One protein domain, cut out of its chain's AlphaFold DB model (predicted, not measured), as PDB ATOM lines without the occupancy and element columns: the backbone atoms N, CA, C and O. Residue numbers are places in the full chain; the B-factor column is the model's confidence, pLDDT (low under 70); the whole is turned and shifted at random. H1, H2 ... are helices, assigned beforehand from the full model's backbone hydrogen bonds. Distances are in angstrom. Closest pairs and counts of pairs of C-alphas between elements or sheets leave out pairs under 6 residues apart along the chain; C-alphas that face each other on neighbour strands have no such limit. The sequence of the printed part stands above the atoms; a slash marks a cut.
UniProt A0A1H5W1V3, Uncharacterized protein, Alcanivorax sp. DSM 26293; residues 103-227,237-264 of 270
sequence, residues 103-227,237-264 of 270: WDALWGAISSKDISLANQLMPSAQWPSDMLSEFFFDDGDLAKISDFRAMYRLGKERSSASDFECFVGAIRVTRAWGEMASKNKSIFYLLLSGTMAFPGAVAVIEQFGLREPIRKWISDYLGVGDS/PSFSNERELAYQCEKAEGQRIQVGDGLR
ATOM      1  N   TRP A 103      85.080  11.219 288.371       92.81
ATOM      2  CA  TRP A 103      84.086  10.269 288.872       92.81
ATOM      3  C   TRP A 103      82.666  10.699 288.552       92.81
ATOM      4  O   TRP A 103      81.830   9.854 288.246       92.81
ATOM      5  N   ASP A 104      82.395  11.998 288.577       90.56
ATOM      6  CA  ASP A 104      81.106  12.517 288.138       90.56
ATOM      7  C   ASP A 104      80.924  12.322 286.623       90.56
ATOM      8  O   ASP A 104      79.873  11.866 286.180       90.56
ATOM      9  N   ALA A 105      81.977  12.525 285.826       92.38
ATOM     10  CA  ALA A 105      81.918  12.255 284.392       92.38
ATOM     11  C   ALA A 105      81.637  10.777 284.079       92.38
ATOM     12  O   ALA A 105      80.812  10.493 283.218       92.38
ATOM     13  N   LEU A 106      82.262   9.833 284.787       91.00
ATOM     14  CA  LEU A 106      82.068   8.394 284.566       91.00
ATOM     15  C   LEU A 106      80.746   7.862 285.153       91.00
ATOM     16  O   LEU A 106      80.095   7.016 284.542       91.00
ATOM     17  N   TRP A 107      80.348   8.340 286.337       86.56
ATOM     18  CA  TRP A 107      79.322   7.695 287.175       86.56
ATOM     19  C   TRP A 107      78.198   8.621 287.640       86.56
ATOM     20  O   TRP A 107      77.189   8.139 288.164       86.56
ATOM     21  N   GLY A 108      78.392   9.930 287.510       85.50
ATOM     22  CA  GLY A 108      77.448  10.966 287.912       85.50
ATOM     23  C   GLY A 108      76.267  11.096 286.959       85.50
ATOM     24  O   GLY A 108      76.177  10.405 285.935       85.50
ATOM     25  N   ALA A 109      75.338  11.974 287.325       84.62
ATOM     26  CA  ALA A 109      74.184  12.295 286.500       84.62
ATOM     27  C   ALA A 109      74.598  13.187 285.323       84.62
ATOM     28  O   ALA A 109      75.454  14.056 285.469       84.62
ATOM     29  N   ILE A 110      73.964  12.988 284.168       86.75
ATOM     30  CA  ILE A 110      74.124  13.889 283.024       86.75
ATOM     31  C   ILE A 110      73.298  15.145 283.290       86.75
ATOM     32  O   ILE A 110      72.100  15.071 283.555       86.75
ATOM     33  N   SER A 111      73.957  16.297 283.249       85.69
ATOM     34  CA  SER A 111      73.341  17.605 283.439       85.69
ATOM     35  C   SER A 111      72.961  18.249 282.104       85.69
ATOM     36  O   SER A 111      73.448  17.871 281.039       85.69
ATOM     37  N   SER A 112      72.141  19.303 282.154       83.69
ATOM     38  CA  SER A 112      71.848  20.123 280.971       83.69
ATOM     39  C   SER A 112      73.110  20.734 280.351       83.69
ATOM     40  O   SER A 112      73.187  20.852 279.133       83.69
ATOM     41  N   LYS A 113      74.129  21.055 281.162       87.06
ATOM     42  CA  LYS A 113      75.422  21.560 280.677       87.06
ATOM     43  C   LYS A 113      76.172  20.518 279.853       87.06
ATOM     44  O   LYS A 113      76.778  20.876 278.849       87.06
ATOM     45  N   ASP A 114      76.118  19.250 280.259       87.88
ATOM     46  CA  ASP A 114      76.749  18.156 279.513       87.88
ATOM     47  C   ASP A 114      76.080  17.973 278.144       87.88
ATOM     48  O   ASP A 114      76.763  17.770 277.145       87.88
ATOM     49  N   ILE A 115      74.754  18.125 278.081       86.12
ATOM     50  CA  ILE A 115      73.983  18.054 276.831       86.12
ATOM     51  C   ILE A 115      74.274  19.257 275.931       86.12
ATOM     52  O   ILE A 115      74.508  19.087 274.738       86.12
ATOM     53  N   SER A 116      74.320  20.474 276.484       85.75
ATOM     54  CA  SER A 116      74.724  21.665 275.727       85.75
ATOM     55  C   SER A 116      76.134  21.517 275.157       85.75
ATOM     56  O   SER A 116      76.345  21.804 273.981       85.75
ATOM     57  N   LEU A 117      77.076  21.011 275.959       86.56
ATOM     58  CA  LEU A 117      78.438  20.721 275.518       86.56
ATOM     59  C   LEU A 117      78.449  19.682 274.387       86.56
ATOM     60  O   LEU A 117      79.124  19.874 273.380       86.56
ATOM     61  N   ALA A 118      77.683  18.603 274.530       86.62
ATOM     62  CA  ALA A 118      77.578  17.548 273.529       86.62
ATOM     63  C   ALA A 118      77.004  18.051 272.196       86.62
ATOM     64  O   ALA A 118      77.549  17.733 271.139       86.62
ATOM     65  N   ASN A 119      75.959  18.878 272.251       84.12
ATOM     66  CA  ASN A 119      75.346  19.505 271.081       84.12
ATOM     67  C   ASN A 119      76.276  20.524 270.406       84.12
ATOM     68  O   ASN A 119      76.255  20.653 269.185       84.12
ATOM     69  N   GLN A 120      77.097  21.236 271.185       83.56
ATOM     70  CA  GLN A 120      78.074  22.188 270.659       83.56
ATOM     71  C   GLN A 120      79.250  21.488 269.969       83.56
ATOM     72  O   GLN A 120      79.696  21.937 268.919       83.56
ATOM     73  N   LEU A 121      79.771  20.412 270.566       81.81
ATOM     74  CA  LEU A 121      80.982  19.738 270.084       81.81
ATOM     75  C   LEU A 121      80.715  18.693 268.996       81.81
ATOM     76  O   LEU A 121      81.645  18.290 268.301       81.81
ATOM     77  N   MET A 122      79.473  18.222 268.862       78.00
ATOM     78  CA  MET A 122      79.101  17.185 267.894       78.00
ATOM     79  C   MET A 122      77.744  17.463 267.226       78.00
ATOM     80  O   MET A 122      76.843  16.627 267.302       78.00
ATOM     81  N   PRO A 123      77.540  18.617 266.571       61.75
ATOM     82  CA  PRO A 123      76.256  18.914 265.945       61.75
ATOM     83  C   PRO A 123      75.914  17.879 264.853       61.75
ATOM     84  O   PRO A 123      76.711  17.621 263.958       61.75
ATOM     85  N   SER A 124      74.696  17.322 264.880       58.34
ATOM     86  CA  SER A 124      74.145  16.415 263.845       58.34
ATOM     87  C   SER A 124      74.778  15.012 263.726       58.34
ATOM     88  O   SER A 124      74.677  14.390 262.670       58.34
ATOM     89  N   ALA A 125      75.424  14.496 264.779       53.66
ATOM     90  CA  ALA A 125      76.055  13.162 264.847       53.66
ATOM     91  C   ALA A 125      77.226  12.898 263.870       53.66
ATOM     92  O   ALA A 125      77.923  11.891 264.015       53.66
ATOM     93  N   GLN A 126      77.496  13.803 262.926       59.03
ATOM     94  CA  GLN A 126      78.729  13.833 262.146       59.03
ATOM     95  C   GLN A 126      79.737  14.681 262.913       59.03
ATOM     96  O   GLN A 126      79.617  15.899 262.990       59.03
ATOM     97  N   TRP A 127      80.698  14.010 263.546       62.22
ATOM     98  CA  TRP A 127      81.799  14.675 264.229       62.22
ATOM     99  C   TRP A 127      82.504  15.597 263.219       62.22
ATOM    100  O   TRP A 127      82.904  15.099 262.162       62.22
ATOM    101  N   PRO A 128      82.581  16.917 263.462       51.31
ATOM    102  CA  PRO A 128      83.149  17.820 262.477       51.31
ATOM    103  C   PRO A 128      84.637  17.509 262.302       51.31
ATOM    104  O   PRO A 128      85.387  17.467 263.273       51.31
ATOM    105  N   SER A 129      85.033  17.279 261.054       53.19
ATOM    106  CA  SER A 129      86.368  17.630 260.589       53.19
ATOM    107  C   SER A 129      86.272  19.111 260.230       53.19
ATOM    108  O   SER A 129      85.445  19.503 259.398       53.19
ATOM    109  N   ASP A 130      87.024  19.954 260.926       55.53
ATOM    110  CA  ASP A 130      87.279  21.284 260.404       55.53
ATOM    111  C   ASP A 130      88.318  21.103 259.291       55.53
ATOM    112  O   ASP A 130      89.375  20.507 259.523       55.53
ATOM    113  N   MET A 131      88.044  21.596 258.074       54.09
ATOM    114  CA  MET A 131      88.937  21.398 256.913       54.09
ATOM    115  C   MET A 131      90.384  21.812 257.221       54.09
ATOM    116  O   MET A 131      91.320  21.311 256.612       54.09
ATOM    117  N   LEU A 132      90.576  22.724 258.184       58.34
ATOM    118  CA  LEU A 132      91.883  23.177 258.646       58.34
ATOM    119  C   LEU A 132      92.737  22.067 259.266       58.34
ATOM    120  O   LEU A 132      93.944  22.082 259.064       58.34
ATOM    121  N   SER A 133      92.166  21.109 259.992       63.50
ATOM    122  CA  SER A 133      92.954  20.030 260.605       63.50
ATOM    123  C   SER A 133      93.369  18.957 259.618       63.50
ATOM    124  O   SER A 133      94.460  18.407 259.758       63.50
ATOM    125  N   GLU A 134      92.576  18.730 258.574       63.69
ATOM    126  CA  GLU A 134      92.957  17.856 257.458       63.69
ATOM    127  C   GLU A 134      94.199  18.372 256.708       63.69
ATOM    128  O   GLU A 134      94.922  17.583 256.112       63.69
ATOM    129  N   PHE A 135      94.516  19.675 256.779       62.50
ATOM    130  CA  PHE A 135      95.774  20.208 256.233       62.50
ATOM    131  C   PHE A 135      97.010  19.876 257.082       62.50
ATOM    132  O   PHE A 135      98.128  19.944 256.571       62.50
ATOM    133  N   PHE A 136      96.838  19.580 258.374       65.88
ATOM    134  CA  PHE A 136      97.951  19.399 259.316       65.88
ATOM    135  C   PHE A 136      98.190  17.938 259.705       65.88
ATOM    136  O   PHE A 136      99.260  17.621 260.228       65.88
ATOM    137  N   PHE A 137      97.225  17.055 259.452       67.31
ATOM    138  CA  PHE A 137      97.316  15.637 259.773       67.31
ATOM    139  C   PHE A 137      97.047  14.787 258.533       67.31
ATOM    140  O   PHE A 137      96.010  14.926 257.895       67.31
ATOM    141  N   ASP A 138      97.956  13.852 258.254       67.56
ATOM    142  CA  ASP A 138      97.778  12.847 257.195       67.56
ATOM    143  C   ASP A 138      96.732  11.775 257.584       67.56
ATOM    144  O   ASP A 138      96.232  11.038 256.737       67.56
ATOM    145  N   ASP A 139      96.398  11.696 258.876       72.50
ATOM    146  CA  ASP A 139      95.396  10.804 259.460       72.50
ATOM    147  C   ASP A 139      94.122  11.600 259.796       72.50
ATOM    148  O   ASP A 139      94.109  12.466 260.681       72.50
ATOM    149  N   GLY A 140      93.032  11.294 259.087       73.00
ATOM    150  CA  GLY A 140      91.747  11.974 259.248       73.00
ATOM    151  C   GLY A 140      91.055  11.703 260.587       73.00
ATOM    152  O   GLY A 140      90.242  12.511 261.030       73.00
ATOM    153  N   ASP A 141      91.365  10.602 261.267       76.19
ATOM    154  CA  ASP A 141      90.839  10.318 262.600       76.19
ATOM    155  C   ASP A 141      91.592  11.121 263.665       76.19
ATOM    156  O   ASP A 141      90.974  11.695 264.570       76.19
ATOM    157  N   LEU A 142      92.911  11.261 263.511       75.06
ATOM    158  CA  LEU A 142      93.714  12.152 264.347       75.06
ATOM    159  C   LEU A 142      93.304  13.625 264.179       75.06
ATOM    160  O   LEU A 142      93.206  14.346 265.177       75.06
ATOM    161  N   ALA A 143      93.002  14.054 262.949       75.81
ATOM    162  CA  ALA A 143      92.466  15.387 262.675       75.81
ATOM    163  C   ALA A 143      91.188  15.660 263.488       75.81
ATOM    164  O   ALA A 143      91.131  16.646 264.224       75.81
ATOM    165  N   LYS A 144      90.216  14.735 263.464       78.62
ATOM    166  CA  LYS A 144      88.951  14.852 264.220       78.62
ATOM    167  C   LYS A 144      89.168  14.913 265.733       78.62
ATOM    168  O   LYS A 144      88.558  15.730 266.425       78.62
ATOM    169  N   ILE A 145      90.053  14.069 266.270       82.31
ATOM    170  CA  ILE A 145      90.389  14.071 267.704       82.31
ATOM    171  C   ILE A 145      91.032  15.412 268.103       82.31
ATOM    172  O   ILE A 145      90.728  15.965 269.167       82.31
ATOM    173  N   SER A 146      91.897  15.958 267.247       80.31
ATOM    174  CA  SER A 146      92.539  17.260 267.449       80.31
ATOM    175  C   SER A 146      91.545  18.426 267.371       80.31
ATOM    176  O   SER A 146      91.601  19.337 268.202       80.31
ATOM    177  N   ASP A 147      90.592  18.380 266.439       80.44
ATOM    178  CA  ASP A 147      89.503  19.358 266.335       80.44
ATOM    179  C   ASP A 147      88.631  19.367 267.578       80.44
ATOM    180  O   ASP A 147      88.380  20.424 268.160       80.44
ATOM    181  N   PHE A 148      88.245  18.187 268.064       85.31
ATOM    182  CA  PHE A 148      87.513  18.078 269.318       85.31
ATOM    183  C   PHE A 148      88.275  18.714 270.481       85.31
ATOM    184  O   PHE A 148      87.695  19.486 271.246       85.31
ATOM    185  N   ARG A 149      89.582  18.444 270.602       85.94
ATOM    186  CA  ARG A 149      90.440  19.049 271.633       85.94
ATOM    187  C   ARG A 149      90.466  20.572 271.524       85.94
ATOM    188  O   ARG A 149      90.384  21.252 272.547       85.94
ATOM    189  N   ALA A 150      90.573  21.115 270.312       81.50
ATOM    190  CA  ALA A 150      90.584  22.555 270.072       81.50
ATOM    191  C   ALA A 150      89.238  23.204 270.433       81.50
ATOM    192  O   ALA A 150      89.212  24.168 271.201       81.50
ATOM    193  N   MET A 151      88.126  22.633 269.961       82.56
ATOM    194  CA  MET A 151      86.779  23.111 270.279       82.56
ATOM    195  C   MET A 151      86.477  23.019 271.778       82.56
ATOM    196  O   MET A 151      85.946  23.964 272.356       82.56
ATOM    197  N   TYR A 152      86.862  21.924 272.441       87.00
ATOM    198  CA  TYR A 152      86.665  21.745 273.884       87.00
ATOM    199  C   TYR A 152      87.410  22.799 274.717       87.00
ATOM    200  O   TYR A 152      86.939  23.202 275.785       87.00
ATOM    201  N   ARG A 153      88.586  23.227 274.245       84.00
ATOM    202  CA  ARG A 153      89.426  24.243 274.894       84.00
ATOM    203  C   ARG A 153      88.996  25.673 274.589       84.00
ATOM    204  O   ARG A 153      89.469  26.588 275.262       84.00
ATOM    205  N   LEU A 154      88.140  25.892 273.593       81.12
ATOM    206  CA  LEU A 154      87.724  27.232 273.203       81.12
ATOM    207  C   LEU A 154      87.048  27.944 274.387       81.12
ATOM    208  O   LEU A 154      86.076  27.451 274.955       81.12
ATOM    209  N   GLY A 155      87.587  29.103 274.775       70.69
ATOM    210  CA  GLY A 155      87.085  29.880 275.912       70.69
ATOM    211  C   GLY A 155      87.453  29.329 277.297       70.69
ATOM    212  O   GLY A 155      86.971  29.867 278.291       70.69
ATOM    213  N   LYS A 156      88.301  28.294 277.386       77.62
ATOM    214  CA  LYS A 156      88.850  27.792 278.655       77.62
ATOM    215  C   LYS A 156      90.263  28.305 278.887       77.62
ATOM    216  O   LYS A 156      91.056  28.435 277.954       77.62
ATOM    217  N   GLU A 157      90.589  28.558 280.149       74.12
ATOM    218  CA  GLU A 157      91.962  28.856 280.541       74.12
ATOM    219  C   GLU A 157      92.867  27.652 280.252       74.12
ATOM    220  O   GLU A 157      92.489  26.495 280.454       74.12
ATOM    221  N   ARG A 158      94.077  27.916 279.747       66.75
ATOM    222  CA  ARG A 158      95.060  26.858 279.496       66.75
ATOM    223  C   ARG A 158      95.580  26.345 280.838       66.75
ATOM    224  O   ARG A 158      96.404  26.999 281.467       66.75
ATOM    225  N   SER A 159      95.119  25.168 281.253       72.50
ATOM    226  CA  SER A 159      95.644  24.448 282.415       72.50
ATOM    227  C   SER A 159      96.688  23.405 281.994       72.50
ATOM    228  O   SER A 159      96.654  22.863 280.880       72.50
ATOM    229  N   SER A 160      97.601  23.064 282.908       68.12
ATOM    230  CA  SER A 160      98.506  21.916 282.748       68.12
ATOM    231  C   SER A 160      97.756  20.575 282.686       68.12
ATOM    232  O   SER A 160      98.297  19.599 282.178       68.12
ATOM    233  N   ALA A 161      96.497  20.535 283.140       82.69
ATOM    234  CA  ALA A 161      95.606  19.375 283.103       82.69
ATOM    235  C   ALA A 161      94.705  19.324 281.852       82.69
ATOM    236  O   ALA A 161      93.870  18.429 281.733       82.69
ATOM    237  N   SER A 162      94.855  20.263 280.914       85.94
ATOM    238  CA  SER A 162      93.892  20.493 279.826       85.94
ATOM    239  C   SER A 162      93.634  19.286 278.913       85.94
ATOM    240  O   SER A 162      92.548  19.172 278.348       85.94
ATOM    241  N   ASP A 163      94.595  18.371 278.759       90.38
ATOM    242  CA  ASP A 163      94.388  17.109 278.027       90.38
ATOM    243  C   ASP A 163      93.521  16.122 278.793       90.38
ATOM    244  O   ASP A 163      92.610  15.516 278.230       90.38
ATOM    245  N   PHE A 164      93.765  15.994 280.094       93.44
ATOM    246  CA  PHE A 164      92.953  15.148 280.953       93.44
ATOM    247  C   PHE A 164      91.528  15.698 281.082       93.44
ATOM    248  O   PHE A 164      90.560  14.945 280.993       93.44
ATOM    249  N   GLU A 165      91.373  17.019 281.197       93.94
ATOM    250  CA  GLU A 165      90.064  17.675 281.142       93.94
ATOM    251  C   GLU A 165      89.342  17.403 279.815       93.94
ATOM    252  O   GLU A 165      88.144  17.119 279.820       93.94
ATOM    253  N   CYS A 166      90.061  17.435 278.686       93.00
ATOM    254  CA  CYS A 166      89.509  17.095 277.374       93.00
ATOM    255  C   CYS A 166      88.978  15.657 277.337       93.00
ATOM    256  O   CYS A 166      87.861  15.434 276.870       93.00
ATOM    257  N   PHE A 167      89.729  14.694 277.878       95.25
ATOM    258  CA  PHE A 167      89.269  13.311 278.011       95.25
ATOM    259  C   PHE A 167      88.021  13.193 278.908       95.25
ATOM    260  O   PHE A 167      87.039  12.544 278.547       95.25
ATOM    261  N   VAL A 168      87.993  13.890 280.047       95.31
ATOM    262  CA  VAL A 168      86.808  13.950 280.924       95.31
ATOM    263  C   VAL A 168      85.606  14.581 280.207       95.31
ATOM    264  O   VAL A 168      84.467  14.143 280.381       95.31
ATOM    265  N   GLY A 169      85.850  15.579 279.358       94.00
ATOM    266  CA  GLY A 169      84.858  16.158 278.460       94.00
ATOM    267  C   GLY A 169      84.311  15.153 277.453       94.00
ATOM    268  O   GLY A 169      83.097  15.038 277.307       94.00
ATOM    269  N   ALA A 170      85.190  14.382 276.811       93.75
ATOM    270  CA  ALA A 170      84.820  13.323 275.879       93.75
ATOM    271  C   ALA A 170      83.926  12.259 276.534       93.75
ATOM    272  O   ALA A 170      82.930  11.852 275.936       93.75
ATOM    273  N   ILE A 171      84.207  11.872 277.786       94.38
ATOM    274  CA  ILE A 171      83.330  10.990 278.575       94.38
ATOM    275  C   ILE A 171      81.930  11.600 278.714       94.38
ATOM    276  O   ILE A 171      80.936  10.929 278.430       94.38
ATOM    277  N   ARG A 172      81.834  12.870 279.128       92.38
ATOM    278  CA  ARG A 172      80.544  13.556 279.329       92.38
ATOM    279  C   ARG A 172      79.745  13.667 278.040       92.38
ATOM    280  O   ARG A 172      78.566  13.330 278.039       92.38
ATOM    281  N   VAL A 173      80.395  14.074 276.949       90.31
ATOM    282  CA  VAL A 173      79.788  14.142 275.615       90.31
ATOM    283  C   VAL A 173      79.271  12.768 275.206       90.31
ATOM    284  O   VAL A 173      78.098  12.628 274.878       90.31
ATOM    285  N   THR A 174      80.110  11.736 275.306       89.50
ATOM    286  CA  THR A 174      79.737  10.367 274.933       89.50
ATOM    287  C   THR A 174      78.517   9.883 275.711       89.50
ATOM    288  O   THR A 174      77.568   9.370 275.122       89.50
ATOM    289  N   ARG A 175      78.500  10.097 277.033       88.81
ATOM    290  CA  ARG A 175      77.368   9.696 277.875       88.81
ATOM    291  C   ARG A 175      76.110  10.524 277.621       88.81
ATOM    292  O   ARG A 175      75.021   9.961 277.676       88.81
ATOM    293  N   ALA A 176      76.240  11.818 277.329       87.56
ATOM    294  CA  ALA A 176      75.112  12.682 276.987       87.56
ATOM    295  C   ALA A 176      74.430  12.259 275.675       87.56
ATOM    296  O   ALA A 176      73.213  12.357 275.567       87.56
ATOM    297  N   TRP A 177      75.188  11.720 274.716       83.12
ATOM    298  CA  TRP A 177      74.642  11.150 273.478       83.12
ATOM    299  C   TRP A 177      73.961   9.778 273.667       83.12
ATOM    300  O   TRP A 177      73.249   9.325 272.769       83.12
ATOM    301  N   GLY A 178      74.127   9.120 274.821       78.44
ATOM    302  CA  GLY A 178      73.321   7.971 275.250       78.44
ATOM    303  C   GLY A 178      73.179   6.856 274.203       78.44
ATOM    304  O   GLY A 178      74.158   6.228 273.793       78.44
ATOM    305  N   GLU A 179      71.946   6.593 273.753       70.31
ATOM    306  CA  GLU A 179      71.655   5.554 272.750       70.31
ATOM    307  C   GLU A 179      72.378   5.765 271.415       70.31
ATOM    308  O   GLU A 179      72.744   4.797 270.749       70.31
ATOM    309  N   MET A 180      72.617   7.013 271.007       71.69
ATOM    310  CA  MET A 180      73.335   7.296 269.763       71.69
ATOM    311  C   MET A 180      74.798   6.869 269.848       71.69
ATOM    312  O   MET A 180      75.347   6.397 268.850       71.69
ATOM    313  N   ALA A 181      75.403   6.943 271.035       70.94
ATOM    314  CA  ALA A 181      76.731   6.385 271.256       70.94
ATOM    315  C   ALA A 181      76.740   4.858 271.123       70.94
ATOM    316  O   ALA A 181      77.666   4.284 270.555       70.94
ATOM    317  N   SER A 182      75.655   4.204 271.544       69.94
ATOM    318  CA  SER A 182      75.474   2.758 271.367       69.94
ATOM    319  C   SER A 182      75.239   2.352 269.906       69.94
ATOM    320  O   SER A 182      75.602   1.239 269.526       69.94
ATOM    321  N   LYS A 183      74.655   3.233 269.079       72.75
ATOM    322  CA  LYS A 183      74.452   3.019 267.632       72.75
ATOM    323  C   LYS A 183      75.719   3.295 266.815       72.75
ATOM    324  O   LYS A 183      75.971   2.593 265.844       72.75
ATOM    325  N   ASN A 184      76.541   4.260 267.234       77.44
ATOM    326  CA  ASN A 184      77.760   4.696 266.537       77.44
ATOM    327  C   ASN A 184      79.040   4.392 267.335       77.44
ATOM    328  O   ASN A 184      79.909   5.253 267.497       77.44
ATOM    329  N   LYS A 185      79.166   3.157 267.836       81.06
ATOM    330  CA  LYS A 185      80.226   2.743 268.774       81.06
ATOM    331  C   LYS A 185      81.636   3.102 268.311       81.06
ATOM    332  O   LYS A 185      82.422   3.563 269.126       81.06
ATOM    333  N   SER A 186      81.949   2.933 267.027       79.75
ATOM    334  CA  SER A 186      83.292   3.184 266.488       79.75
ATOM    335  C   SER A 186      83.727   4.645 266.633       79.75
ATOM    336  O   SER A 186      84.857   4.907 267.027       79.75
ATOM    337  N   ILE A 187      82.819   5.598 266.394       80.31
ATOM    338  CA  ILE A 187      83.120   7.038 266.490       80.31
ATOM    339  C   ILE A 187      83.367   7.434 267.949       80.31
ATOM    340  O   ILE A 187      84.321   8.144 268.254       80.31
ATOM    341  N   PHE A 188      82.541   6.945 268.873       84.94
ATOM    342  CA  PHE A 188      82.717   7.242 270.296       84.94
ATOM    343  C   PHE A 188      83.894   6.484 270.914       84.94
ATOM    344  O   PHE A 188      84.561   7.010 271.802       84.94
ATOM    345  N   TYR A 189      84.206   5.287 270.415       86.50
ATOM    346  CA  TYR A 189      85.421   4.568 270.783       86.50
ATOM    347  C   TYR A 189      86.667   5.341 270.345       86.50
ATOM    348  O   TYR A 189      87.590   5.494 271.146       86.50
ATOM    349  N   LEU A 190      86.668   5.872 269.119       83.88
ATOM    350  CA  LEU A 190      87.727   6.733 268.599       83.88
ATOM    351  C   LEU A 190      87.890   7.998 269.451       83.88
ATOM    352  O   LEU A 190      88.997   8.300 269.886       83.88
ATOM    353  N   LEU A 191      86.793   8.699 269.750       87.69
ATOM    354  CA  LEU A 191      86.801   9.895 270.594       87.69
ATOM    355  C   LEU A 191      87.384   9.604 271.987       87.69
ATOM    356  O   LEU A 191      88.295  10.304 272.434       87.69
ATOM    357  N   LEU A 192      86.884   8.576 272.678       91.12
ATOM    358  CA  LEU A 192      87.339   8.236 274.028       91.12
ATOM    359  C   LEU A 192      88.788   7.748 274.030       91.12
ATOM    360  O   LEU A 192      89.590   8.243 274.815       91.12
ATOM    361  N   SER A 193      89.148   6.824 273.139       88.69
ATOM    362  CA  SER A 193      90.501   6.255 273.083       88.69
ATOM    363  C   SER A 193      91.533   7.280 272.614       88.69
ATOM    364  O   SER A 193      92.622   7.351 273.175       88.69
ATOM    365  N   GLY A 194      91.178   8.108 271.629       86.06
ATOM    366  CA  GLY A 194      92.031   9.168 271.101       86.06
ATOM    367  C   GLY A 194      92.302  10.265 272.125       86.06
ATOM    368  O   GLY A 194      93.454  10.628 272.352       86.06
ATOM    369  N   THR A 195      91.264  10.752 272.812       90.94
ATOM    370  CA  THR A 195      91.448  11.772 273.860       90.94
ATOM    371  C   THR A 195      92.149  11.218 275.104       90.94
ATOM    372  O   THR A 195      92.933  11.935 275.724       90.94
ATOM    373  N   MET A 196      91.943   9.938 275.442       91.50
ATOM    374  CA  MET A 196      92.698   9.252 276.501       91.50
ATOM    375  C   MET A 196      94.195   9.154 276.175       91.50
ATOM    376  O   MET A 196      95.018   9.170 277.086       91.50
ATOM    377  N   ALA A 197      94.542   9.040 274.890       87.31
ATOM    378  CA  ALA A 197      95.914   8.870 274.425       87.31
ATOM    379  C   ALA A 197      96.722  10.180 274.384       87.31
ATOM    380  O   ALA A 197      97.935  10.135 274.182       87.31
ATOM    381  N   PHE A 198      96.106  11.348 274.611       87.00
ATOM    382  CA  PHE A 198      96.865  12.596 274.668       87.00
ATOM    383  C   PHE A 198      97.950  12.555 275.754       87.00
ATOM    384  O   PHE A 198      97.672  12.077 276.855       87.00
ATOM    385  N   PRO A 199      99.149  13.122 275.514       83.06
ATOM    386  CA  PRO A 199     100.274  13.003 276.444       83.06
ATOM    387  C   PRO A 199      99.945  13.431 277.880       83.06
ATOM    388  O   PRO A 199     100.277  12.719 278.829       83.06
ATOM    389  N   GLY A 200      99.233  14.551 278.055       85.69
ATOM    390  CA  GLY A 200      98.825  15.007 279.386       85.69
ATOM    391  C   GLY A 200      97.756  14.120 280.038       85.69
ATOM    392  O   GLY A 200      97.760  13.957 281.255       85.69
ATOM    393  N   ALA A 201      96.870  13.504 279.250       91.00
ATOM    394  CA  ALA A 201      95.878  12.559 279.762       91.00
ATOM    395  C   ALA A 201      96.540  11.239 280.181       91.00
ATOM    396  O   ALA A 201      96.287  10.763 281.288       91.00
ATOM    397  N   VAL A 202      97.437  10.697 279.349       89.06
ATOM    398  CA  VAL A 202      98.219   9.486 279.640       89.06
ATOM    399  C   VAL A 202      99.010   9.657 280.931       89.06
ATOM    400  O   VAL A 202      98.875   8.828 281.828       89.06
ATOM    401  N   ALA A 203      99.760  10.756 281.069       89.31
ATOM    402  CA  ALA A 203     100.574  11.012 282.254       89.31
ATOM    403  C   ALA A 203      99.748  10.948 283.550       89.31
ATOM    404  O   ALA A 203     100.136  10.281 284.509       89.31
ATOM    405  N   VAL A 204      98.569  11.580 283.561       92.81
ATOM    406  CA  VAL A 204      97.657  11.553 284.712       92.81
ATOM    407  C   VAL A 204      97.087  10.150 284.925       92.81
ATOM    408  O   VAL A 204      97.130   9.616 286.031       92.81
ATOM    409  N   ILE A 205      96.569   9.511 283.879       93.81
ATOM    410  CA  ILE A 205      95.931   8.192 283.976       93.81
ATOM    411  C   ILE A 205      96.911   7.128 284.490       93.81
ATOM    412  O   ILE A 205      96.543   6.305 285.332       93.81
ATOM    413  N   GLU A 206      98.159   7.147 284.023       91.81
ATOM    414  CA  GLU A 206      99.201   6.230 284.480       91.81
ATOM    415  C   GLU A 206      99.630   6.507 285.918       91.81
ATOM    416  O   GLU A 206      99.739   5.564 286.707       91.81
ATOM    417  N   GLN A 207      99.791   7.782 286.288       93.00
ATOM    418  CA  GLN A 207     100.138   8.186 287.650       93.00
ATOM    419  C   GLN A 207      99.171   7.590 288.683       93.00
ATOM    420  O   GLN A 207      99.606   7.127 289.737       93.00
ATOM    421  N   PHE A 208      97.872   7.551 288.368       95.12
ATOM    422  CA  PHE A 208      96.833   7.026 289.261       95.12
ATOM    423  C   PHE A 208      96.489   5.545 289.028       95.12
ATOM    424  O   PHE A 208      95.536   5.041 289.619       95.12
ATOM    425  N   GLY A 209      97.248   4.823 288.193       93.19
ATOM    426  CA  GLY A 209      97.024   3.395 287.934       93.19
ATOM    427  C   GLY A 209      95.710   3.093 287.201       93.19
ATOM    428  O   GLY A 209      95.171   1.992 287.310       93.19
ATOM    429  N   LEU A 210      95.174   4.069 286.467       94.38
ATOM    430  CA  LEU A 210      93.837   4.018 285.874       94.38
ATOM    431  C   LEU A 210      93.811   3.552 284.417       94.38
ATOM    432  O   LEU A 210      92.722   3.357 283.885       94.38
ATOM    433  N   ARG A 211      94.968   3.323 283.784       91.06
ATOM    434  CA  ARG A 211      95.075   2.973 282.355       91.06
ATOM    435  C   ARG A 211      94.193   1.790 281.960       91.06
ATOM    436  O   ARG A 211      93.265   1.943 281.172       91.06
ATOM    437  N   GLU A 212      94.446   0.626 282.548       89.88
ATOM    438  CA  GLU A 212      93.687  -0.590 282.240       89.88
ATOM    439  C   GLU A 212      92.232  -0.538 282.741       89.88
ATOM    440  O   GLU A 212      91.333  -0.893 281.978       89.88
ATOM    441  N   PRO A 213      91.940  -0.045 283.963       91.06
ATOM    442  CA  PRO A 213      90.556   0.127 284.400       91.06
ATOM    443  C   PRO A 213      89.710   1.031 283.490       91.06
ATOM    444  O   PRO A 213      88.560   0.698 283.216       91.06
ATOM    445  N   ILE A 214      90.262   2.150 283.003       92.12
ATOM    446  CA  ILE A 214      89.553   3.059 282.090       92.12
ATOM    447  C   ILE A 214      89.374   2.413 280.716       92.12
ATOM    448  O   ILE A 214      88.270   2.464 280.183       92.12
ATOM    449  N   ARG A 215      90.405   1.763 280.158       89.69
ATOM    450  CA  ARG A 215      90.278   1.022 278.887       89.69
ATOM    451  C   ARG A 215      89.157  -0.003 278.946       89.69
ATOM    452  O   ARG A 215      88.292  -0.015 278.076       89.69
ATOM    453  N   LYS A 216      89.141  -0.810 280.010       87.38
ATOM    454  CA  LYS A 216      88.086  -1.793 280.231       87.38
ATOM    455  C   LYS A 216      86.712  -1.129 280.333       87.38
ATOM    456  O   LYS A 216      85.770  -1.589 279.702       87.38
ATOM    457  N   TRP A 217      86.605  -0.024 281.073       89.25
ATOM    458  CA  TRP A 217      85.357   0.733 281.166       89.25
ATOM    459  C   TRP A 217      84.858   1.224 279.796       89.25
ATOM    460  O   TRP A 217      83.670   1.092 279.524       89.25
ATOM    461  N   ILE A 218      85.737   1.745 278.928       88.56
ATOM    462  CA  ILE A 218      85.373   2.190 277.568       88.56
ATOM    463  C   ILE A 218      84.790   1.017 276.766       88.56
ATOM    464  O   ILE A 218      83.711   1.146 276.183       88.56
ATOM    465  N   SER A 219      85.488  -0.123 276.763       84.56
ATOM    466  CA  SER A 219      85.067  -1.342 276.063       84.56
ATOM    467  C   SER A 219      83.714  -1.856 276.566       84.56
ATOM    468  O   SER A 219      82.796  -2.066 275.770       84.56
ATOM    469  N   ASP A 220      83.560  -1.976 277.889       84.69
ATOM    470  CA  ASP A 220      82.331  -2.439 278.537       84.69
ATOM    471  C   ASP A 220      81.157  -1.481 278.259       84.69
ATOM    472  O   ASP A 220      80.060  -1.923 277.916       84.69
ATOM    473  N   TYR A 221      81.383  -0.165 278.363       83.88
ATOM    474  CA  TYR A 221      80.356   0.861 278.163       83.88
ATOM    475  C   TYR A 221      79.819   0.871 276.728       83.88
ATOM    476  O   TYR A 221      78.607   0.929 276.518       83.88
ATOM    477  N   LEU A 222      80.707   0.786 275.735       83.44
ATOM    478  CA  LEU A 222      80.310   0.744 274.328       83.44
ATOM    479  C   LEU A 222      79.891  -0.666 273.888       83.44
ATOM    480  O   LEU A 222      79.391  -0.841 272.778       83.44
ATOM    481  N   GLY A 223      80.064  -1.690 274.727       75.88
ATOM    482  CA  GLY A 223      79.824  -3.084 274.361       75.88
ATOM    483  C   GLY A 223      80.658  -3.498 273.148       75.88
ATOM    484  O   GLY A 223      80.137  -4.125 272.224       75.88
ATOM    485  N   VAL A 224      81.909  -3.043 273.116       66.50
ATOM    486  CA  VAL A 224      82.950  -3.471 272.183       66.50
ATOM    487  C   VAL A 224      83.732  -4.514 272.974       66.50
ATOM    488  O   VAL A 224      84.477  -4.154 273.874       66.50
ATOM    489  N   GLY A 225      83.451  -5.806 272.770       54.94
ATOM    490  CA  GLY A 225      84.077  -6.866 273.571       54.94
ATOM    491  C   GLY A 225      85.611  -6.835 273.495       54.94
ATOM    492  O   GLY A 225      86.175  -6.233 272.583       54.94
ATOM    493  N   ASP A 226      86.283  -7.560 274.398       48.38
ATOM    494  CA  ASP A 226      87.754  -7.733 274.400       48.38
ATOM    495  C   ASP A 226      88.306  -8.281 273.061       48.38
ATOM    496  O   ASP A 226      89.504  -8.233 272.801       48.38
ATOM    497  N   SER A 227      87.428  -8.778 272.185       41.34
ATOM    498  CA  SER A 227      87.705  -9.305 270.849       41.34
ATOM    499  C   SER A 227      87.727  -8.260 269.724       41.34
ATOM    500  O   SER A 227      87.643  -8.644 268.559       41.34
ATOM    501  N   PRO A 237      94.772   3.247 263.296       39.53
ATOM    502  CA  PRO A 237      95.832   2.538 263.977       39.53
ATOM    503  C   PRO A 237      95.663   2.932 265.433       39.53
ATOM    504  O   PRO A 237      95.744   4.106 265.789       39.53
ATOM    505  N   SER A 238      95.329   1.949 266.267       45.81
ATOM    506  CA  SER A 238      95.339   2.105 267.708       45.81
ATOM    507  C   SER A 238      96.554   2.961 268.051       45.81
ATOM    508  O   SER A 238      97.669   2.604 267.656       45.81
ATOM    509  N   PHE A 239      96.343   4.118 268.695       53.16
ATOM    510  CA  PHE A 239      97.389   5.064 269.121       53.16
ATOM    511  C   PHE A 239      98.276   4.441 270.220       53.16
ATOM    512  O   PHE A 239      98.538   5.010 271.273       53.16
ATOM    513  N   SER A 240      98.704   3.206 269.990       50.22
ATOM    514  CA  SER A 240      99.603   2.367 270.757       50.22
ATOM    515  C   SER A 240     100.994   2.987 270.836       50.22
ATOM    516  O   SER A 240     101.729   2.702 271.778       50.22
ATOM    517  N   ASN A 241     101.330   3.877 269.897       63.22
ATOM    518  CA  ASN A 241     102.545   4.673 269.919       63.22
ATOM    519  C   ASN A 241     102.263   6.099 270.423       63.22
ATOM    520  O   ASN A 241     102.173   7.051 269.652       63.22
ATOM    521  N   GLU A 242     102.152   6.242 271.744       63.19
ATOM    522  CA  GLU A 242     101.941   7.523 272.445       63.19
ATOM    523  C   GLU A 242     102.980   8.593 272.060       63.19
ATOM    524  O   GLU A 242     102.672   9.784 272.035       63.19
ATOM    525  N   ARG A 243     104.206   8.174 271.707       65.31
ATOM    526  CA  ARG A 243     105.270   9.080 271.243       65.31
ATOM    527  C   ARG A 243     104.968   9.674 269.874       65.31
ATOM    528  O   ARG A 243     105.234  10.852 269.663       65.31
ATOM    529  N   GLU A 244     104.408   8.875 268.972       68.81
ATOM    530  CA  GLU A 244     103.999   9.349 267.650       68.81
ATOM    531  C   GLU A 244     102.842  10.341 267.776       68.81
ATOM    532  O   GLU A 244     102.880  11.417 267.189       68.81
ATOM    533  N   LEU A 245     101.857  10.040 268.627       69.00
ATOM    534  CA  LEU A 245     100.747  10.955 268.887       69.00
ATOM    535  C   LEU A 245     101.227  12.291 269.482       69.00
ATOM    536  O   LEU A 245     100.768  13.352 269.055       69.00
ATOM    537  N   ALA A 246     102.164  12.250 270.435       70.62
ATOM    538  CA  ALA A 246     102.782  13.450 270.998       70.62
ATOM    539  C   ALA A 246     103.484  14.283 269.915       70.62
ATOM    540  O   ALA A 246     103.219  15.479 269.788       70.62
ATOM    541  N   TYR A 247     104.312  13.629 269.097       73.75
ATOM    542  CA  TYR A 247     105.053  14.260 268.011       73.75
ATOM    543  C   TYR A 247     104.128  14.926 266.984       73.75
ATOM    544  O   TYR A 247     104.327  16.091 266.635       73.75
ATOM    545  N   GLN A 248     103.078  14.230 266.542       71.69
ATOM    546  CA  GLN A 248     102.124  14.778 265.578       71.69
ATOM    547  C   GLN A 248     101.333  15.954 266.165       71.69
ATOM    548  O   GLN A 248     101.132  16.960 265.486       71.69
ATOM    549  N   CYS A 249     100.942  15.885 267.443       70.75
ATOM    550  CA  CYS A 249     100.283  17.004 268.122       70.75
ATOM    551  C   CYS A 249     101.185  18.246 268.208       70.75
ATOM    552  O   CYS A 249     100.713  19.357 267.967       70.75
ATOM    553  N   GLU A 250     102.464  18.076 268.553       74.31
ATOM    554  CA  GLU A 250     103.429  19.181 268.629       74.31
ATOM    555  C   GLU A 250     103.706  19.791 267.253       74.31
ATOM    556  O   GLU A 250     103.686  21.015 267.099       74.31
ATOM    557  N   LYS A 251     103.907  18.943 266.239       75.56
ATOM    558  CA  LYS A 251     104.119  19.370 264.853       75.56
ATOM    559  C   LYS A 251     102.933  20.189 264.336       75.56
ATOM    560  O   LYS A 251     103.140  21.280 263.803       75.56
ATOM    561  N   ALA A 252     101.709  19.703 264.533       70.81
ATOM    562  CA  ALA A 252     100.499  20.383 264.084       70.81
ATOM    563  C   ALA A 252     100.261  21.713 264.819       70.81
ATOM    564  O   ALA A 252      99.900  22.706 264.189       70.81
ATOM    565  N   GLU A 253     100.504  21.779 266.134       72.19
ATOM    566  CA  GLU A 253     100.396  23.040 266.883       72.19
ATOM    567  C   GLU A 253     101.447  24.058 266.409       72.19
ATOM    568  O   GLU A 253     101.127  25.228 266.194       72.19
ATOM    569  N   GLY A 254     102.683  23.611 266.157       73.31
ATOM    570  CA  GLY A 254     103.736  24.451 265.584       73.31
ATOM    571  C   GLY A 254     103.353  25.019 264.215       73.31
ATOM    572  O   GLY A 254     103.524  26.215 263.968       73.31
ATOM    573  N   GLN A 255     102.772  24.193 263.344       72.25
ATOM    574  CA  GLN A 255     102.279  24.621 262.032       72.25
ATOM    575  C   GLN A 255     101.094  25.591 262.142       72.25
ATOM    576  O   GLN A 255     101.081  26.614 261.457       72.25
ATOM    577  N   ARG A 256     100.137  25.341 263.045       69.81
ATOM    578  CA  ARG A 256      99.012  26.256 263.307       69.81
ATOM    579  C   ARG A 256      99.483  27.634 263.763       69.81
ATOM    580  O   ARG A 256      98.969  28.638 263.274       69.81
ATOM    581  N   ILE A 257     100.470  27.697 264.661       73.50
ATOM    582  CA  ILE A 257     101.057  28.965 265.120       73.50
ATOM    583  C   ILE A 257     101.723  29.699 263.950       73.50
ATOM    584  O   ILE A 257     101.463  30.883 263.752       73.50
ATOM    585  N   GLN A 258     102.513  29.001 263.127       75.19
ATOM    586  CA  GLN A 258     103.171  29.602 261.960       75.19
ATOM    587  C   GLN A 258     102.170  30.175 260.946       75.19
ATOM    588  O   GLN A 258     102.351  31.298 260.472       75.19
ATOM    589  N   VAL A 259     101.104  29.434 260.632       71.56
ATOM    590  CA  VAL A 259     100.048  29.893 259.716       71.56
ATOM    591  C   VAL A 259      99.272  31.062 260.324       71.56
ATOM    592  O   VAL A 259      99.036  32.060 259.643       71.56
ATOM    593  N   GLY A 260      98.925  30.985 261.611       68.88
ATOM    594  CA  GLY A 260      98.248  32.064 262.329       68.88
ATOM    595  C   GLY A 260      99.064  33.358 262.361       68.88
ATOM    596  O   GLY A 260      98.523  34.436 262.111       68.88
ATOM    597  N   ASP A 261     100.372  33.262 262.595       72.44
ATOM    598  CA  ASP A 261     101.289  34.403 262.557       72.44
ATOM    599  C   ASP A 261     101.453  34.960 261.138       72.44
ATOM    600  O   ASP A 261     101.513  36.179 260.963       72.44
ATOM    601  N   GLY A 262     101.489  34.095 260.121       71.12
ATOM    602  CA  GLY A 262     101.517  34.497 258.713       71.12
ATOM    603  C   GLY A 262     100.260  35.265 258.297       71.12
ATOM    604  O   GLY A 262     100.361  36.335 257.698       71.12
ATOM    605  N   LEU A 263      99.083  34.770 258.684       66.75
ATOM    606  CA  LEU A 263      97.795  35.420 258.430       66.75
ATOM    607  C   LEU A 263      97.657  36.741 259.193       66.75
ATOM    608  O   LEU A 263      97.220  37.732 258.615       66.75
ATOM    609  N   ARG A 264      98.072  36.798 260.466       60.03
ATOM    610  CA  ARG A 264      98.084  38.054 261.237       60.03
ATOM    611  C   ARG A 264      99.011  39.089 260.620       60.03
ATOM    612  O   ARG A 264      98.621  40.244 260.514       60.03
TER     613      ARG A 264
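This is residues 103 to 227 and 237 to 264 of the 270 residues of an uncharacterized protein of Alcanivorax sp. DSM 26293 (UniProt A0A1H5W1V3). A compact helical body is built round H5, a core helix with H7 running back beside it and H9 running back beside H7, while H2 and H8 stand across its two ends and one end of H4 packs on it. The short helix H1 packs on H5 and the short H3 on H4; the long H10 is an arm leading out from this body, and its residues 257 to 264 stick out, as does the loop of residues 154 to 159. The printed part has 153 residues with ten named helices, H1 to H10 in order along the chain, and no named strand; the class is all helix. The whole is compact, with a radius of gyration of the C-alphas of 15.3 A, and the C-alphas span 45 by 31 by 29 A.

H1, residues 103 to 107, touches the hub H5, residues 162 to 176, with H5 residues 168 to 172 alone; the closest C-alphas, those of Ala 105 and Arg 172, are 5.4 A apart. H2, residues 112 to 121, touches H5 residues 172 to 176 alone, about perpendicular at 74 degrees, with the C-alphas of Ala 118 and Val 173 closest at 4.6 A. H3, residues 131 to 134, touches H4, residues 140 to 153, where the C-alphas of Ser 133 and Ala 143 come closest at 5.1 A. H4 touches H5 with residues 149 to 153 alone, about perpendicular at 81 degrees, closest at the C-alphas of Arg 149 and Cys 166, 6.1 A apart. H6, residues 179 to 183, touches no helix but is near H5; the closest C-alphas, those of Thr 174 and Ala 181, are 6.2 A apart. H7, residues 185 to 196, touches H5 at a shallow tilt of 22 degrees, opposite ways, with the C-alphas of Phe 167 and Thr 195 closest at 4.9 A. H8, residues 199 to 207, touches H5 residues 162 to 167 alone, about perpendicular at 85 degrees, with the C-alphas of Phe 164 and Ala 201 closest at 4.1 A. H9, residues 211 to 222, touches H7 at a shallow tilt of 20 degrees, opposite ways, closest at the C-alphas of Lys 185 and Leu 222, 5.9 A apart; H5 and H9 are apart. H10, residues 242 to 264, only just touches H8, with 3 pairs of C-alphas within 8 A, the closest being those of Pro 199 and Ala 246 at 6.0 A. Helix packing is part aligned, part crossed: of 8 touching pairs with a tilt, 3 are at a shallow tilt. Every O i to N i+4 pair is within hydrogen-bond range in H1, H2 and H4 to H10; H3 is too short for such a pair.

H1 begins at C-alpha 103, at (84.086, 10.269, 288.872). From first to last C-alpha H2 measures 14.2 A, H4 20.0 A, H5 20.5 A, H7 16.1 A, H9 17.0 A and H10, the longest helix, 32.8 A. H5 begins at C-alpha 162, at (93.892, 20.493, 279.826), and H10 ends at C-alpha 264, at (98.084, 38.054, 261.237).

The two C-alphas farthest apart, those of Ser 227 and Arg 264, are 49.4 A apart. Residues 228 to 236 are not printed, and C-alphas 227 and 237 are 15.9 A apart across the cut, in the link from H9 to H10. Of the links that are printed whole, none is long. The mean pLDDT of the printed part is 78.2; 36 residues are under 70, among them residues 123 to 138, 224 to 227 and 237 to 245.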